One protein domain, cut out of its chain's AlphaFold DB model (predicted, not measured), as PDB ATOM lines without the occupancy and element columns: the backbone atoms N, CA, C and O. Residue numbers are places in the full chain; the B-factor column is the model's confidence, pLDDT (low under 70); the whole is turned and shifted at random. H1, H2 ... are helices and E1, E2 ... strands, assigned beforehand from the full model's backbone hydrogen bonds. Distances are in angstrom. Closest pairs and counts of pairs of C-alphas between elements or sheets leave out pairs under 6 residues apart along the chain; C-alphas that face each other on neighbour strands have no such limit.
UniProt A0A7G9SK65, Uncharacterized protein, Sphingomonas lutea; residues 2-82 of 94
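AT A GLANCE: This is residues 2 to 82 of the 94 residues of an uncharacterized protein of Sphingomonas lutea (UniProt A0A7G9SK65). A small compact head, made of a strongly twisted sheet of four strands with the helix H1 over one face, has one long helix, H2, reaching away from it like a handle. Residues 63 to 82, of which 63 to 80 belong to H2, stick out free of the head, and this arm gives the whole its length. The printed part has 81 residues, with two named helices and four named strands in the chain order E1, E2, H1, E3, E4, H2; the sheet runs E2, E1, E3, E4, antiparallel throughout, and the class is mixed, helices and strands. The whole is extended, with a radius of gyration of the C-alphas of 18.6 A, and spans 65 by 21 by 16 A.

HOW THE PARTS SIT: The sheet has E1, residues 2 to 9, and E3, residues 42 to 47, as inner strands; they are antiparallel neighbours at 160 degrees, with N 5 and O 46 within hydrogen-bond range at 2.8 A. The edge strand E2, residues 16 to 24, forms a hairpin with E1 at 158 degrees, with N 6 and O 20 2.8 A apart. The other edge strand, E4, residues 50 to 55, forms a hairpin with E3 at 159 degrees, with N 45 and O 53 2.8 A apart. H1, residues 27 to 36, is on the sheet, with 51 pairs of C-alphas within 10 A, in two layers, a helix on one face of a sheet. Its closest C-alphas to E2 are those of Ala 30 and Ala 24, 5.3 A apart, and to E4 those of Asp 27 and Val 52, 6.9 A apart. E2, H1 and E3 form a split strand-helix-strand unit, two strands running the same way with E1 between them in the sheet, and its crossover is right-handed. H2, residues 60 to 80, is not on the sheet, and it is apart from H1. In H1 and H2 every O i to N i+4 pair is within hydrogen-bond range.

IN THESE COORDINATES: E1 begins at C-alpha 2, (-17.371, 62.407, -19.726), and measures 22.5 A from first to last C-alpha; E2 measures 22.0 A. H1 measures 14.5 A, E3 17.2 A and E4 15.1 A. H2 measures 30.1 A, from C-alpha 60 at (1.033, 38.806, -32.968) to C-alpha 80 at (15.074, 22.866, -54.347).

THE WHOLE: The C-alphas of Ser 2 and Leu 82, the two farthest apart, are 65.3 A apart. Without the stretch that stands free, the body of 61 residues spans 34 by 18 by 15 A. The printed part has no cut, and no link is long. The mean pLDDT of the printed part is 80.9; residues 11 to 12, 38 to 40, 58 to 65 and 79 to 82 are under 70.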
ATOM      1  N   SER A   2     -17.351  62.253 -18.278       83.94
ATOM      2  CA  SER A   2     -17.371  62.407 -19.726       83.94
ATOM      3  C   SER A   2     -17.750  61.074 -20.349       83.94
ATOM      4  O   SER A   2     -17.401  60.014 -19.828       83.94
ATOM      5  N   TYR A   3     -18.473  61.151 -21.459       90.56
ATOM      6  CA  TYR A   3     -19.001  59.982 -22.137       90.56
ATOM      7  C   TYR A   3     -18.008  59.475 -23.179       90.56
ATOM      8  O   TYR A   3     -17.685  60.192 -24.137       90.56
ATOM      9  N   TYR A   4     -17.546  58.241 -23.004       92.88
ATOM     10  CA  TYR A   4     -16.581  57.612 -23.891       92.88
ATOM     11  C   TYR A   4     -17.197  56.437 -24.638       92.88
ATOM     12  O   TYR A   4     -18.022  55.688 -24.118       92.88
ATOM     13  N   ARG A   5     -16.754  56.270 -25.882       93.62
ATOM     14  CA  ARG A   5     -17.122  55.162 -26.751       93.62
ATOM     15  C   ARG A   5     -15.854  54.506 -27.281       93.62
ATOM     16  O   ARG A   5     -15.015  55.162 -27.896       93.62
ATOM     17  N   LEU A   6     -15.718  53.216 -27.021       92.31
ATOM     18  CA  LEU A   6     -14.613  52.382 -27.466       92.31
ATOM     19  C   LEU A   6     -15.101  51.494 -28.606       92.31
ATOM     20  O   LEU A   6     -15.963  50.647 -28.402       92.31
ATOM     21  N   TYR A   7     -14.559  51.686 -29.802       90.69
ATOM     22  CA  TYR A   7     -14.855  50.854 -30.964       90.69
ATOM     23  C   TYR A   7     -13.853  49.711 -31.063       90.69
ATOM     24  O   TYR A   7     -12.646  49.940 -30.977       90.69
ATOM     25  N   PHE A   8     -14.350  48.499 -31.291       88.25
ATOM     26  CA  PHE A   8     -13.540  47.315 -31.554       88.25
ATOM     27  C   PHE A   8     -13.463  47.089 -33.059       88.25
ATOM     28  O   PHE A   8     -14.487  46.902 -33.719       88.25
ATOM     29  N   MET A   9     -12.252  47.107 -33.604       85.25
ATOM     30  CA  MET A   9     -12.000  46.838 -35.012       85.25
ATOM     31  C   MET A   9     -11.554  45.396 -35.222       85.25
ATOM     32  O   MET A   9     -10.632  44.909 -34.565       85.25
ATOM     33  N   SER A  10     -12.153  44.748 -36.212       78.31
ATOM     34  CA  SER A  10     -11.751  43.435 -36.688       78.31
ATOM     35  C   SER A  10     -10.355  43.503 -37.300       78.31
ATOM     36  O   SER A  10     -10.143  44.181 -38.310       78.31
ATOM     37  N   SER A  11      -9.409  42.737 -36.757       69.50
ATOM     38  CA  SER A  11      -8.043  42.651 -37.295       69.50
ATOM     39  C   SER A  11      -7.986  42.036 -38.698       69.50
ATOM     40  O   SER A  11      -6.995  42.203 -39.400       69.50
ATOM     41  N   PHE A  12      -9.033  41.311 -39.109       69.12
ATOM     42  CA  PHE A  12      -9.057  40.585 -40.380       69.12
ATOM     43  C   PHE A  12      -9.715  41.372 -41.516       69.12
ATOM     44  O   PHE A  12      -9.356  41.204 -42.677       69.12
ATOM     45  N   SER A  13     -10.699  42.207 -41.186       72.12
ATOM     46  CA  SER A  13     -11.552  42.873 -42.174       72.12
ATOM     47  C   SER A  13     -11.497  44.401 -42.089       72.12
ATOM     48  O   SER A  13     -11.953  45.079 -43.004       72.12
ATOM     49  N   GLY A  14     -10.935  44.963 -41.012       70.25
ATOM     50  CA  GLY A  14     -10.903  46.408 -40.775       70.25
ATOM     51  C   GLY A  14     -12.272  47.016 -40.455       70.25
ATOM     52  O   GLY A  14     -12.382  48.232 -40.331       70.25
ATOM     53  N   HIS A  15     -13.317  46.195 -40.319       80.62
ATOM     54  CA  HIS A  15     -14.651  46.648 -39.936       80.62
ATOM     55  C   HIS A  15     -14.793  46.763 -38.420       80.62
ATOM     56  O   HIS A  15     -14.126  46.065 -37.659       80.62
ATOM     57  N   ILE A  16     -15.705  47.628 -37.984       85.88
ATOM     58  CA  ILE A  16     -16.101  47.740 -36.581       85.88
ATOM     59  C   ILE A  16     -16.961  46.517 -36.240       85.88
ATOM     60  O   ILE A  16     -18.046  46.364 -36.799       85.88
ATOM     61  N   GLU A  17     -16.487  45.650 -35.344       84.50
ATOM     62  CA  GLU A  17     -17.262  44.491 -34.862       84.50
ATOM     63  C   GLU A  17     -18.243  44.877 -33.759       84.50
ATOM     64  O   GLU A  17     -19.286  44.251 -33.591       84.50
ATOM     65  N   GLY A  18     -17.927  45.929 -33.012       87.50
ATOM     66  CA  GLY A  18     -18.786  46.413 -31.950       87.50
ATOM     67  C   GLY A  18     -18.253  47.683 -31.319       87.50
ATOM     68  O   GLY A  18     -17.182  48.187 -31.670       87.50
ATOM     69  N   PHE A  19     -19.015  48.195 -30.365       90.56
ATOM     70  CA  PHE A  19     -18.600  49.312 -29.539       90.56
ATOM     71  C   PHE A  19     -19.074  49.106 -28.104       90.56
ATOM     72  O   PHE A  19     -20.100  48.472 -27.866       90.56
ATOM     73  N   GLU A  20     -18.313  49.640 -27.157       90.56
ATOM     74  CA  GLU A  20     -18.687  49.714 -25.749       90.56
ATOM     75  C   GLU A  20     -18.709  51.178 -25.318       90.56
ATOM     76  O   GLU A  20     -17.857  51.975 -25.718       90.56
ATOM     77  N   GLU A  21     -19.710  51.537 -24.525       92.50
ATOM     78  CA  GLU A  21     -19.891  52.885 -24.000       92.50
ATOM     79  C   GLU A  21     -19.684  52.856 -22.492       92.50
ATOM     80  O   GLU A  21     -20.207  51.981 -21.799       92.50
ATOM     81  N   PHE A  22     -18.892  53.798 -21.990       91.12
ATOM     82  CA  PHE A  22     -18.627  53.921 -20.567       91.12
ATOM     83  C   PHE A  22     -18.334  55.366 -20.181       91.12
ATOM     84  O   PHE A  22     -17.779  56.153 -20.951       91.12
ATOM     85  N   ASP A  23     -18.686  55.699 -18.947       91.62
ATOM     86  CA  ASP A  23     -18.327  56.969 -18.339       91.62
ATOM     87  C   ASP A  23     -16.948  56.869 -17.690       91.62
ATOM     88  O   ASP A  23     -16.624  55.897 -17.005       91.62
ATOM     89  N   ALA A  24     -16.142  57.909 -17.880       90.69
ATOM     90  CA  ALA A  24     -14.893  58.076 -17.156       90.69
ATOM     91  C   ALA A  24     -14.755  59.513 -16.655       90.69
ATOM     92  O   ALA A  24     -15.400  60.449 -17.144       90.69
ATOM     93  N   GLU A  25     -13.927  59.687 -15.634       90.31
ATOM     94  CA  GLU A  25     -13.693  60.999 -15.041       90.31
ATOM     95  C   GLU A  25     -12.831  61.890 -15.940       90.31
ATOM     96  O   GLU A  25     -13.095  63.085 -16.044       90.31
ATOM     97  N   ASP A  26     -11.861  61.291 -16.638       89.25
ATOM     98  CA  ASP A  26     -10.917  61.985 -17.509       89.25
ATOM     99  C   ASP A  26     -10.388  61.061 -18.623       89.25
ATOM    100  O   ASP A  26     -10.487  59.830 -18.531       89.25
ATOM    101  N   ASP A  27      -9.756  61.652 -19.642       89.25
ATOM    102  CA  ASP A  27      -9.159  60.949 -20.779       89.25
ATOM    103  C   ASP A  27      -8.148  59.889 -20.301       89.25
ATOM    104  O   ASP A  27      -8.104  58.777 -20.831       89.25
ATOM    105  N   ALA A  28      -7.374  60.184 -19.251       90.69
ATOM    106  CA  ALA A  28      -6.407  59.239 -18.687       90.69
ATOM    107  C   ALA A  28      -7.068  57.992 -18.071       90.69
ATOM    108  O   ALA A  28      -6.550  56.878 -18.188       90.69
ATOM    109  N   GLN A  29      -8.214  58.167 -17.412       91.00
ATOM    110  CA  GLN A  29      -8.954  57.060 -16.812       91.00
ATOM    111  C   GLN A  29      -9.659  56.238 -17.899       91.00
ATOM    112  O   GLN A  29      -9.622  55.009 -17.852       91.00
ATOM    113  N   ALA A  30     -10.204  56.904 -18.921       90.50
ATOM    114  CA  ALA A  30     -10.807  56.247 -20.073       90.50
ATOM    115  C   ALA A  30      -9.801  55.377 -20.839       90.50
ATOM    116  O   ALA A  30     -10.114  54.252 -21.224       90.50
ATOM    117  N   VAL A  31      -8.568  55.868 -21.005       90.06
ATOM    118  CA  VAL A  31      -7.472  55.098 -21.605       90.06
ATOM    119  C   VAL A  31      -7.156  53.862 -20.772       90.06
ATOM    120  O   VAL A  31      -7.096  52.781 -21.343       90.06
ATOM    121  N   LYS A  32      -7.025  53.977 -19.443       89.75
ATOM    122  CA  LYS A  32      -6.781  52.804 -18.584       89.75
ATOM    123  C   LYS A  32      -7.889  51.762 -18.701       89.75
ATOM    124  O   LYS A  32      -7.596  50.574 -18.785       89.75
ATOM    125  N   LEU A  33      -9.151  52.193 -18.721       88.81
ATOM    126  CA  LEU A  33     -10.287  51.286 -18.904       88.81
ATOM    127  C   LEU A  33     -10.210  50.589 -20.269       88.81
ATOM    128  O   LEU A  33     -10.319  49.366 -20.334       88.81
ATOM    129  N   ALA A  34      -9.922  51.331 -21.338       88.81
ATOM    130  CA  ALA A  34      -9.736  50.760 -22.670       88.81
ATOM    131  C   ALA A  34      -8.542  49.788 -22.747       88.81
ATOM    132  O   ALA A  34      -8.659  48.733 -23.365       88.81
ATOM    133  N   GLU A  35      -7.426  50.080 -22.070       86.19
ATOM    134  CA  GLU A  35      -6.253  49.196 -21.998       86.19
ATOM    135  C   GLU A  35      -6.583  47.861 -21.323       86.19
ATOM    136  O   GLU A  35      -6.104  46.819 -21.761       86.19
ATOM    137  N   THR A  36      -7.467  47.842 -20.317       85.00
ATOM    138  CA  THR A  36      -7.918  46.568 -19.721       85.00
ATOM    139  C   THR A  36      -8.761  45.713 -20.669       85.00
ATOM    140  O   THR A  36      -8.887  44.508 -20.459       85.00
ATOM    141  N   ARG A  37      -9.322  46.315 -21.724       78.69
ATOM    142  CA  ARG A  37     -10.062  45.621 -22.787       78.69
ATOM    143  C   ARG A  37      -9.171  45.245 -23.972       78.69
ATOM    144  O   ARG A  37      -9.666  44.652 -24.930       78.69
ATOM    145  N   GLN A  38      -7.876  45.567 -23.918       68.50
ATOM    146  CA  GLN A  38      -6.959  45.336 -25.022       68.50
ATOM    147  C   GLN A  38      -6.709  43.845 -25.259       68.50
ATOM    148  O   GLN A  38      -5.967  43.189 -24.534       68.50
ATOM    149  N   GLY A  39      -7.357  43.320 -26.302       66.75
ATOM    150  CA  GLY A  39      -7.149  41.976 -26.838       66.75
ATOM    151  C   GLY A  39      -6.355  41.976 -28.151       66.75
ATOM    152  O   GLY A  39      -5.583  42.885 -28.442       66.75
ATOM    153  N   ALA A  40      -6.577  40.958 -28.988       63.06
ATOM    154  CA  ALA A  40      -5.942  40.819 -30.309       63.06
ATOM    155  C   ALA A  40      -6.501  41.773 -31.392       63.06
ATOM    156  O   ALA A  40      -6.089  41.706 -32.551       63.06
ATOM    157  N   LEU A  41      -7.462  42.624 -31.027       74.12
ATOM    158  CA  LEU A  41      -8.188  43.521 -31.922       74.12
ATOM    159  C   LEU A  41      -7.655  44.951 -31.819       74.12
ATOM    160  O   LEU A  41      -7.235  45.395 -30.749       74.12
ATOM    161  N   GLY A  42      -7.687  45.678 -32.935       83.25
ATOM    162  CA  GLY A  42      -7.444  47.120 -32.925       83.25
ATOM    163  C   GLY A  42      -8.631  47.830 -32.284       83.25
ATOM    164  O   GLY A  42      -9.762  47.378 -32.432       83.25
ATOM    165  N   MET A  43      -8.405  48.925 -31.563       89.62
ATOM    166  CA  MET A  43      -9.498  49.673 -30.932       89.62
ATOM    167  C   MET A  43      -9.335  51.178 -31.099       89.62
ATOM    168  O   MET A  43      -8.221  51.694 -31.170       89.62
ATOM    169  N   GLU A  44     -10.448  51.904 -31.098       91.25
ATOM    170  CA  GLU A  44     -10.457  53.366 -31.110       91.25
ATOM    171  C   GLU A  44     -11.301  53.917 -29.968       91.25
ATOM    172  O   GLU A  44     -12.492  53.628 -29.866       91.25
ATOM    173  N   LEU A  45     -10.690  54.753 -29.129       92.06
ATOM    174  CA  LEU A  45     -11.358  55.438 -28.031       92.06
ATOM    175  C   LEU A  45     -11.747  56.856 -28.448       92.06
ATOM    176  O   LEU A  45     -10.902  57.679 -28.821       92.06
ATOM    177  N   TRP A  46     -13.034  57.142 -28.318       93.38
ATOM    178  CA  TRP A  46     -13.656  58.416 -28.638       93.38
ATOM    179  C   TRP A  46     -14.341  58.999 -27.406       93.38
ATOM    180  O   TRP A  46     -14.949  58.279 -26.625       93.38
ATOM    181  N   CYS A  47     -14.265  60.315 -27.256       91.69
ATOM    182  CA  CYS A  47     -15.045  61.103 -26.314       91.69
ATOM    183  C   CYS A  47     -15.971  61.994 -27.141       91.69
ATOM    184  O   CYS A  47     -15.522  62.979 -27.736       91.69
ATOM    185  N   LEU A  48     -17.244  61.610 -27.252       85.69
ATOM    186  CA  LEU A  48     -18.214  62.244 -28.154       85.69
ATOM    187  C   LEU A  48     -17.675  62.355 -29.601       85.69
ATOM    188  O   LEU A  48     -17.577  61.353 -30.302       85.69
ATOM    189  N   HIS A  49     -17.296  63.558 -30.048       86.81
ATOM    190  CA  HIS A  49     -16.764  63.832 -31.392       86.81
ATOM    191  C   HIS A  49     -15.231  63.919 -31.454       86.81
ATOM    192  O   HIS A  49     -14.666  64.195 -32.512       86.81
ATOM    193  N   ARG A  50     -14.539  63.724 -30.328       90.31
ATOM    194  CA  ARG A  50     -13.081  63.812 -30.232       90.31
ATOM    195  C   ARG A  50     -12.489  62.417 -30.115       90.31
ATOM    196  O   ARG A  50     -12.759  61.701 -29.154       90.31
ATOM    197  N   ARG A  51     -11.611  62.053 -31.045       90.69
ATOM    198  CA  ARG A  51     -10.793  60.848 -30.902       90.69
ATOM    199  C   ARG A  51      -9.721  61.086 -29.840       90.69
ATOM    200  O   ARG A  51      -8.899  61.989 -29.988       90.69
ATOM    201  N   VAL A  52      -9.748  60.289 -28.778       90.62
ATOM    202  CA  VAL A  52      -8.827  60.393 -27.637       90.62
ATOM    203  C   VAL A  52      -7.560  59.605 -27.929       90.62
ATOM    204  O   VAL A  52      -6.456  60.129 -27.798       90.62
ATOM    205  N   ARG A  53      -7.714  58.344 -28.349       88.12
ATOM    206  CA  ARG A  53      -6.587  57.446 -28.611       88.12
ATOM    207  C   ARG A  53      -6.972  56.315 -29.559       88.12
ATOM    208  O   ARG A  53      -8.123  55.892 -29.593       88.12
ATOM    209  N   GLN A  54      -5.991  55.816 -30.301       87.25
ATOM    210  CA  GLN A  54      -6.099  54.602 -31.102       87.25
ATOM    211  C   GLN A  54      -5.149  53.547 -30.530       87.25
ATOM    212  O   GLN A  54      -3.994  53.844 -30.222       87.25
ATOM    213  N   PHE A  55      -5.652  52.328 -30.385       84.62
ATOM    214  CA  PHE A  55      -4.918  51.153 -29.949       84.62
ATOM    215  C   PHE A  55      -4.694  50.265 -31.167       84.62
ATOM    216  O   PHE A  55      -5.647  49.820 -31.810       84.62
ATOM    217  N   ALA A  56      -3.430  50.020 -31.500       77.06
ATOM    218  CA  ALA A  56      -3.102  49.037 -32.519       77.06
ATOM    219  C   ALA A  56      -3.536  47.645 -32.041       77.06
ATOM    220  O   ALA A  56      -3.449  47.338 -30.846       77.06
ATOM    221  N   ALA A  57      -3.982  46.810 -32.980       72.44
ATOM    222  CA  ALA A  57      -4.117  45.388 -32.718       72.44
ATOM    223  C   ALA A  57      -2.752  44.865 -32.262       72.44
ATOM    224  O   ALA A  57      -1.725  45.242 -32.834       72.44
ATOM    225  N   LEU A  58      -2.727  44.014 -31.237       65.19
ATOM    226  CA  LEU A  58      -1.516  43.273 -30.903       65.19
ATOM    227  C   LEU A  58      -1.117  42.460 -32.138       65.19
ATOM    228  O   LEU A  58      -1.757  41.472 -32.493       65.19
ATOM    229  N   ASP A  59      -0.049  42.914 -32.788       58.75
ATOM    230  CA  ASP A  59       0.477  42.457 -34.076       58.75
ATOM    231  C   ASP A  59       1.066  41.031 -34.019       58.75
ATOM    232  O   ASP A  59       1.886  40.633 -34.837       58.75
ATOM    233  N   LEU A  60       0.654  40.214 -33.046       58.78
ATOM    234  CA  LEU A  60       1.033  38.806 -32.968       58.78
ATOM    235  C   LEU A  60       0.540  38.037 -34.199       58.78
ATOM    236  O   LEU A  60       1.218  37.128 -34.669       58.78
ATOM    237  N   ALA A  61      -0.626  38.409 -34.735       57.38
ATOM    238  CA  ALA A  61      -1.179  37.797 -35.937       57.38
ATOM    239  C   ALA A  61      -0.352  38.127 -37.190       57.38
ATOM    240  O   ALA A  61      -0.057  37.218 -37.966       57.38
ATOM    241  N   SER A  62       0.072  39.384 -37.368       61.91
ATOM    242  CA  SER A  62       0.931  39.779 -38.493       61.91
ATOM    243  C   SER A  62       2.326  39.175 -38.357       61.91
ATOM    244  O   SER A  62       2.840  38.629 -39.329       61.91
ATOM    245  N   GLN A  63       2.889  39.145 -37.143       66.88
ATOM    246  CA  GLN A  63       4.147  38.444 -36.868       66.88
ATOM    247  C   GLN A  63       4.049  36.946 -37.179       66.88
ATOM    248  O   GLN A  63       4.941  36.397 -37.819       66.88
ATOM    249  N   LEU A  64       2.964  36.264 -36.800       68.88
ATOM    250  CA  LEU A  64       2.762  34.847 -37.131       68.88
ATOM    251  C   LEU A  64       2.573  34.607 -38.637       68.88
ATOM    252  O   LEU A  64       3.065  33.607 -39.165       68.88
ATOM    253  N   LEU A  65       1.883  35.505 -39.344       68.88
ATOM    254  CA  LEU A  65       1.737  35.451 -40.802       68.88
ATOM    255  C   LEU A  65       3.075  35.658 -41.516       68.88
ATOM    256  O   LEU A  65       3.390  34.913 -42.448       68.88
ATOM    257  N   GLU A  66       3.880  36.606 -41.045       72.69
ATOM    258  CA  GLU A  66       5.226  36.850 -41.554       72.69
ATOM    259  C   GLU A  66       6.135  35.638 -41.309       72.69
ATOM    260  O   GLU A  66       6.794  35.158 -42.234       72.69
ATOM    261  N   GLN A  67       6.085  35.049 -40.110       77.56
ATOM    262  CA  GLN A  67       6.799  33.808 -39.794       77.56
ATOM    263  C   GLN A  67       6.355  32.646 -40.690       77.56
ATOM    264  O   GLN A  67       7.195  31.898 -41.188       77.56
ATOM    265  N   ARG A  68       5.052  32.510 -40.970       79.25
ATOM    266  CA  ARG A  68       4.536  31.494 -41.900       79.25
ATOM    267  C   ARG A  68       5.066  31.698 -43.320       79.25
ATOM    268  O   ARG A  68       5.370  30.710 -43.988       79.25
ATOM    269  N   HIS A  69       5.148  32.939 -43.804       81.00
ATOM    270  CA  HIS A  69       5.699  33.233 -45.130       81.00
ATOM    271  C   HIS A  69       7.187  32.875 -45.197       81.00
ATOM    272  O   HIS A  69       7.600  32.155 -46.104       81.00
ATOM    273  N   LYS A  70       7.956  33.263 -44.171       76.44
ATOM    274  CA  LYS A  70       9.354  32.844 -43.997       76.44
ATOM    275  C   LYS A  70       9.504  31.325 -44.006       76.44
ATOM    276  O   LYS A  70      10.369  30.800 -44.695       76.44
ATOM    277  N   LEU A  71       8.628  30.604 -43.303       80.44
ATOM    278  CA  LEU A  71       8.659  29.140 -43.275       80.44
ATOM    279  C   LEU A  71       8.397  28.520 -44.654       80.44
ATOM    280  O   LEU A  71       9.020  27.519 -44.999       80.44
ATOM    281  N   LYS A  72       7.485  29.097 -45.449       80.56
ATOM    282  CA  LYS A  72       7.233  28.643 -46.827       80.56
ATOM    283  C   LYS A  72       8.442  28.869 -47.731       80.56
ATOM    284  O   LYS A  72       8.743  28.003 -48.542       80.56
ATOM    285  N   GLU A  73       9.116  30.002 -47.582       81.56
ATOM    286  CA  GLU A  73      10.313  30.339 -48.353       81.56
ATOM    287  C   GLU A  73      11.485  29.406 -48.015       81.56
ATOM    288  O   GLU A  73      12.083  28.821 -48.916       81.56
ATOM    289  N   VAL A  74      11.738  29.171 -46.722       82.62
ATOM    290  CA  VAL A  74      12.760  28.217 -46.256       82.62
ATOM    291  C   VAL A  74      12.442  26.799 -46.732       82.62
ATOM    292  O   VAL A  74      13.329  26.091 -47.201       82.62
ATOM    293  N   LYS A  75      11.172  26.383 -46.666       81.56
ATOM    294  CA  LYS A  75      10.743  25.076 -47.179       81.56
ATOM    295  C   LYS A  75      10.991  24.948 -48.687       81.56
ATOM    296  O   LYS A  75      11.449  23.903 -49.130       81.56
ATOM    297  N   HIS A  76      10.716  25.997 -49.460       78.00
ATOM    298  CA  HIS A  76      10.951  26.002 -50.903       78.00
ATOM    299  C   HIS A  76      12.444  25.913 -51.254       78.00
ATOM    300  O   HIS A  76      12.806  25.173 -52.167       78.00
ATOM    301  N   GLN A  77      13.315  26.597 -50.504       74.69
ATOM    302  CA  GLN A  77      14.768  26.458 -50.652       74.69
ATOM    303  C   GLN A  77      15.221  25.024 -50.350       74.69
ATOM    304  O   GLN A  77      15.907  24.422 -51.167       74.69
ATOM    305  N   LEU A  78      14.739  24.431 -49.252       73.25
ATOM    306  CA  LEU A  78      15.100  23.063 -48.871       73.25
ATOM    307  C   LEU A  78      14.629  22.006 -49.891       73.25
ATOM    308  O   LEU A  78      15.352  21.053 -50.154       73.25
ATOM    309  N   GLU A  79      13.441  22.172 -50.485       68.00
ATOM    310  CA  GLU A  79      12.931  21.285 -51.549       68.00
ATOM    311  C   GLU A  79      13.691  21.442 -52.874       68.00
ATOM    312  O   GLU A  79      13.767  20.489 -53.642       68.00
ATOM    313  N   THR A  80      14.276  22.613 -53.135       66.00
ATOM    314  CA  THR A  80      15.074  22.866 -54.347       66.00
ATOM    315  C   THR A  80      16.497  22.305 -54.227       66.00
ATOM    316  O   THR A  80      17.138  22.019 -55.235       66.00
ATOM    317  N   GLU A  81      16.989  22.118 -53.000       57.75
ATOM    318  CA  GLU A  81      18.323  21.582 -52.708       57.75
ATOM    319  C   GLU A  81      18.349  20.066 -52.434       57.75
ATOM    320  O   GLU A  81      19.415  19.536 -52.119       57.75
ATOM    321  N   LEU A  82      17.231  19.337 -52.572       55.53
ATOM    322  CA  LEU A  82      17.295  17.872 -52.632       55.53
ATOM    323  C   LEU A  82      17.821  17.460 -54.015       55.53
ATOM    324  O   LEU A  82      17.105  17.633 -55.002       55.53
TER     325      LEU A  82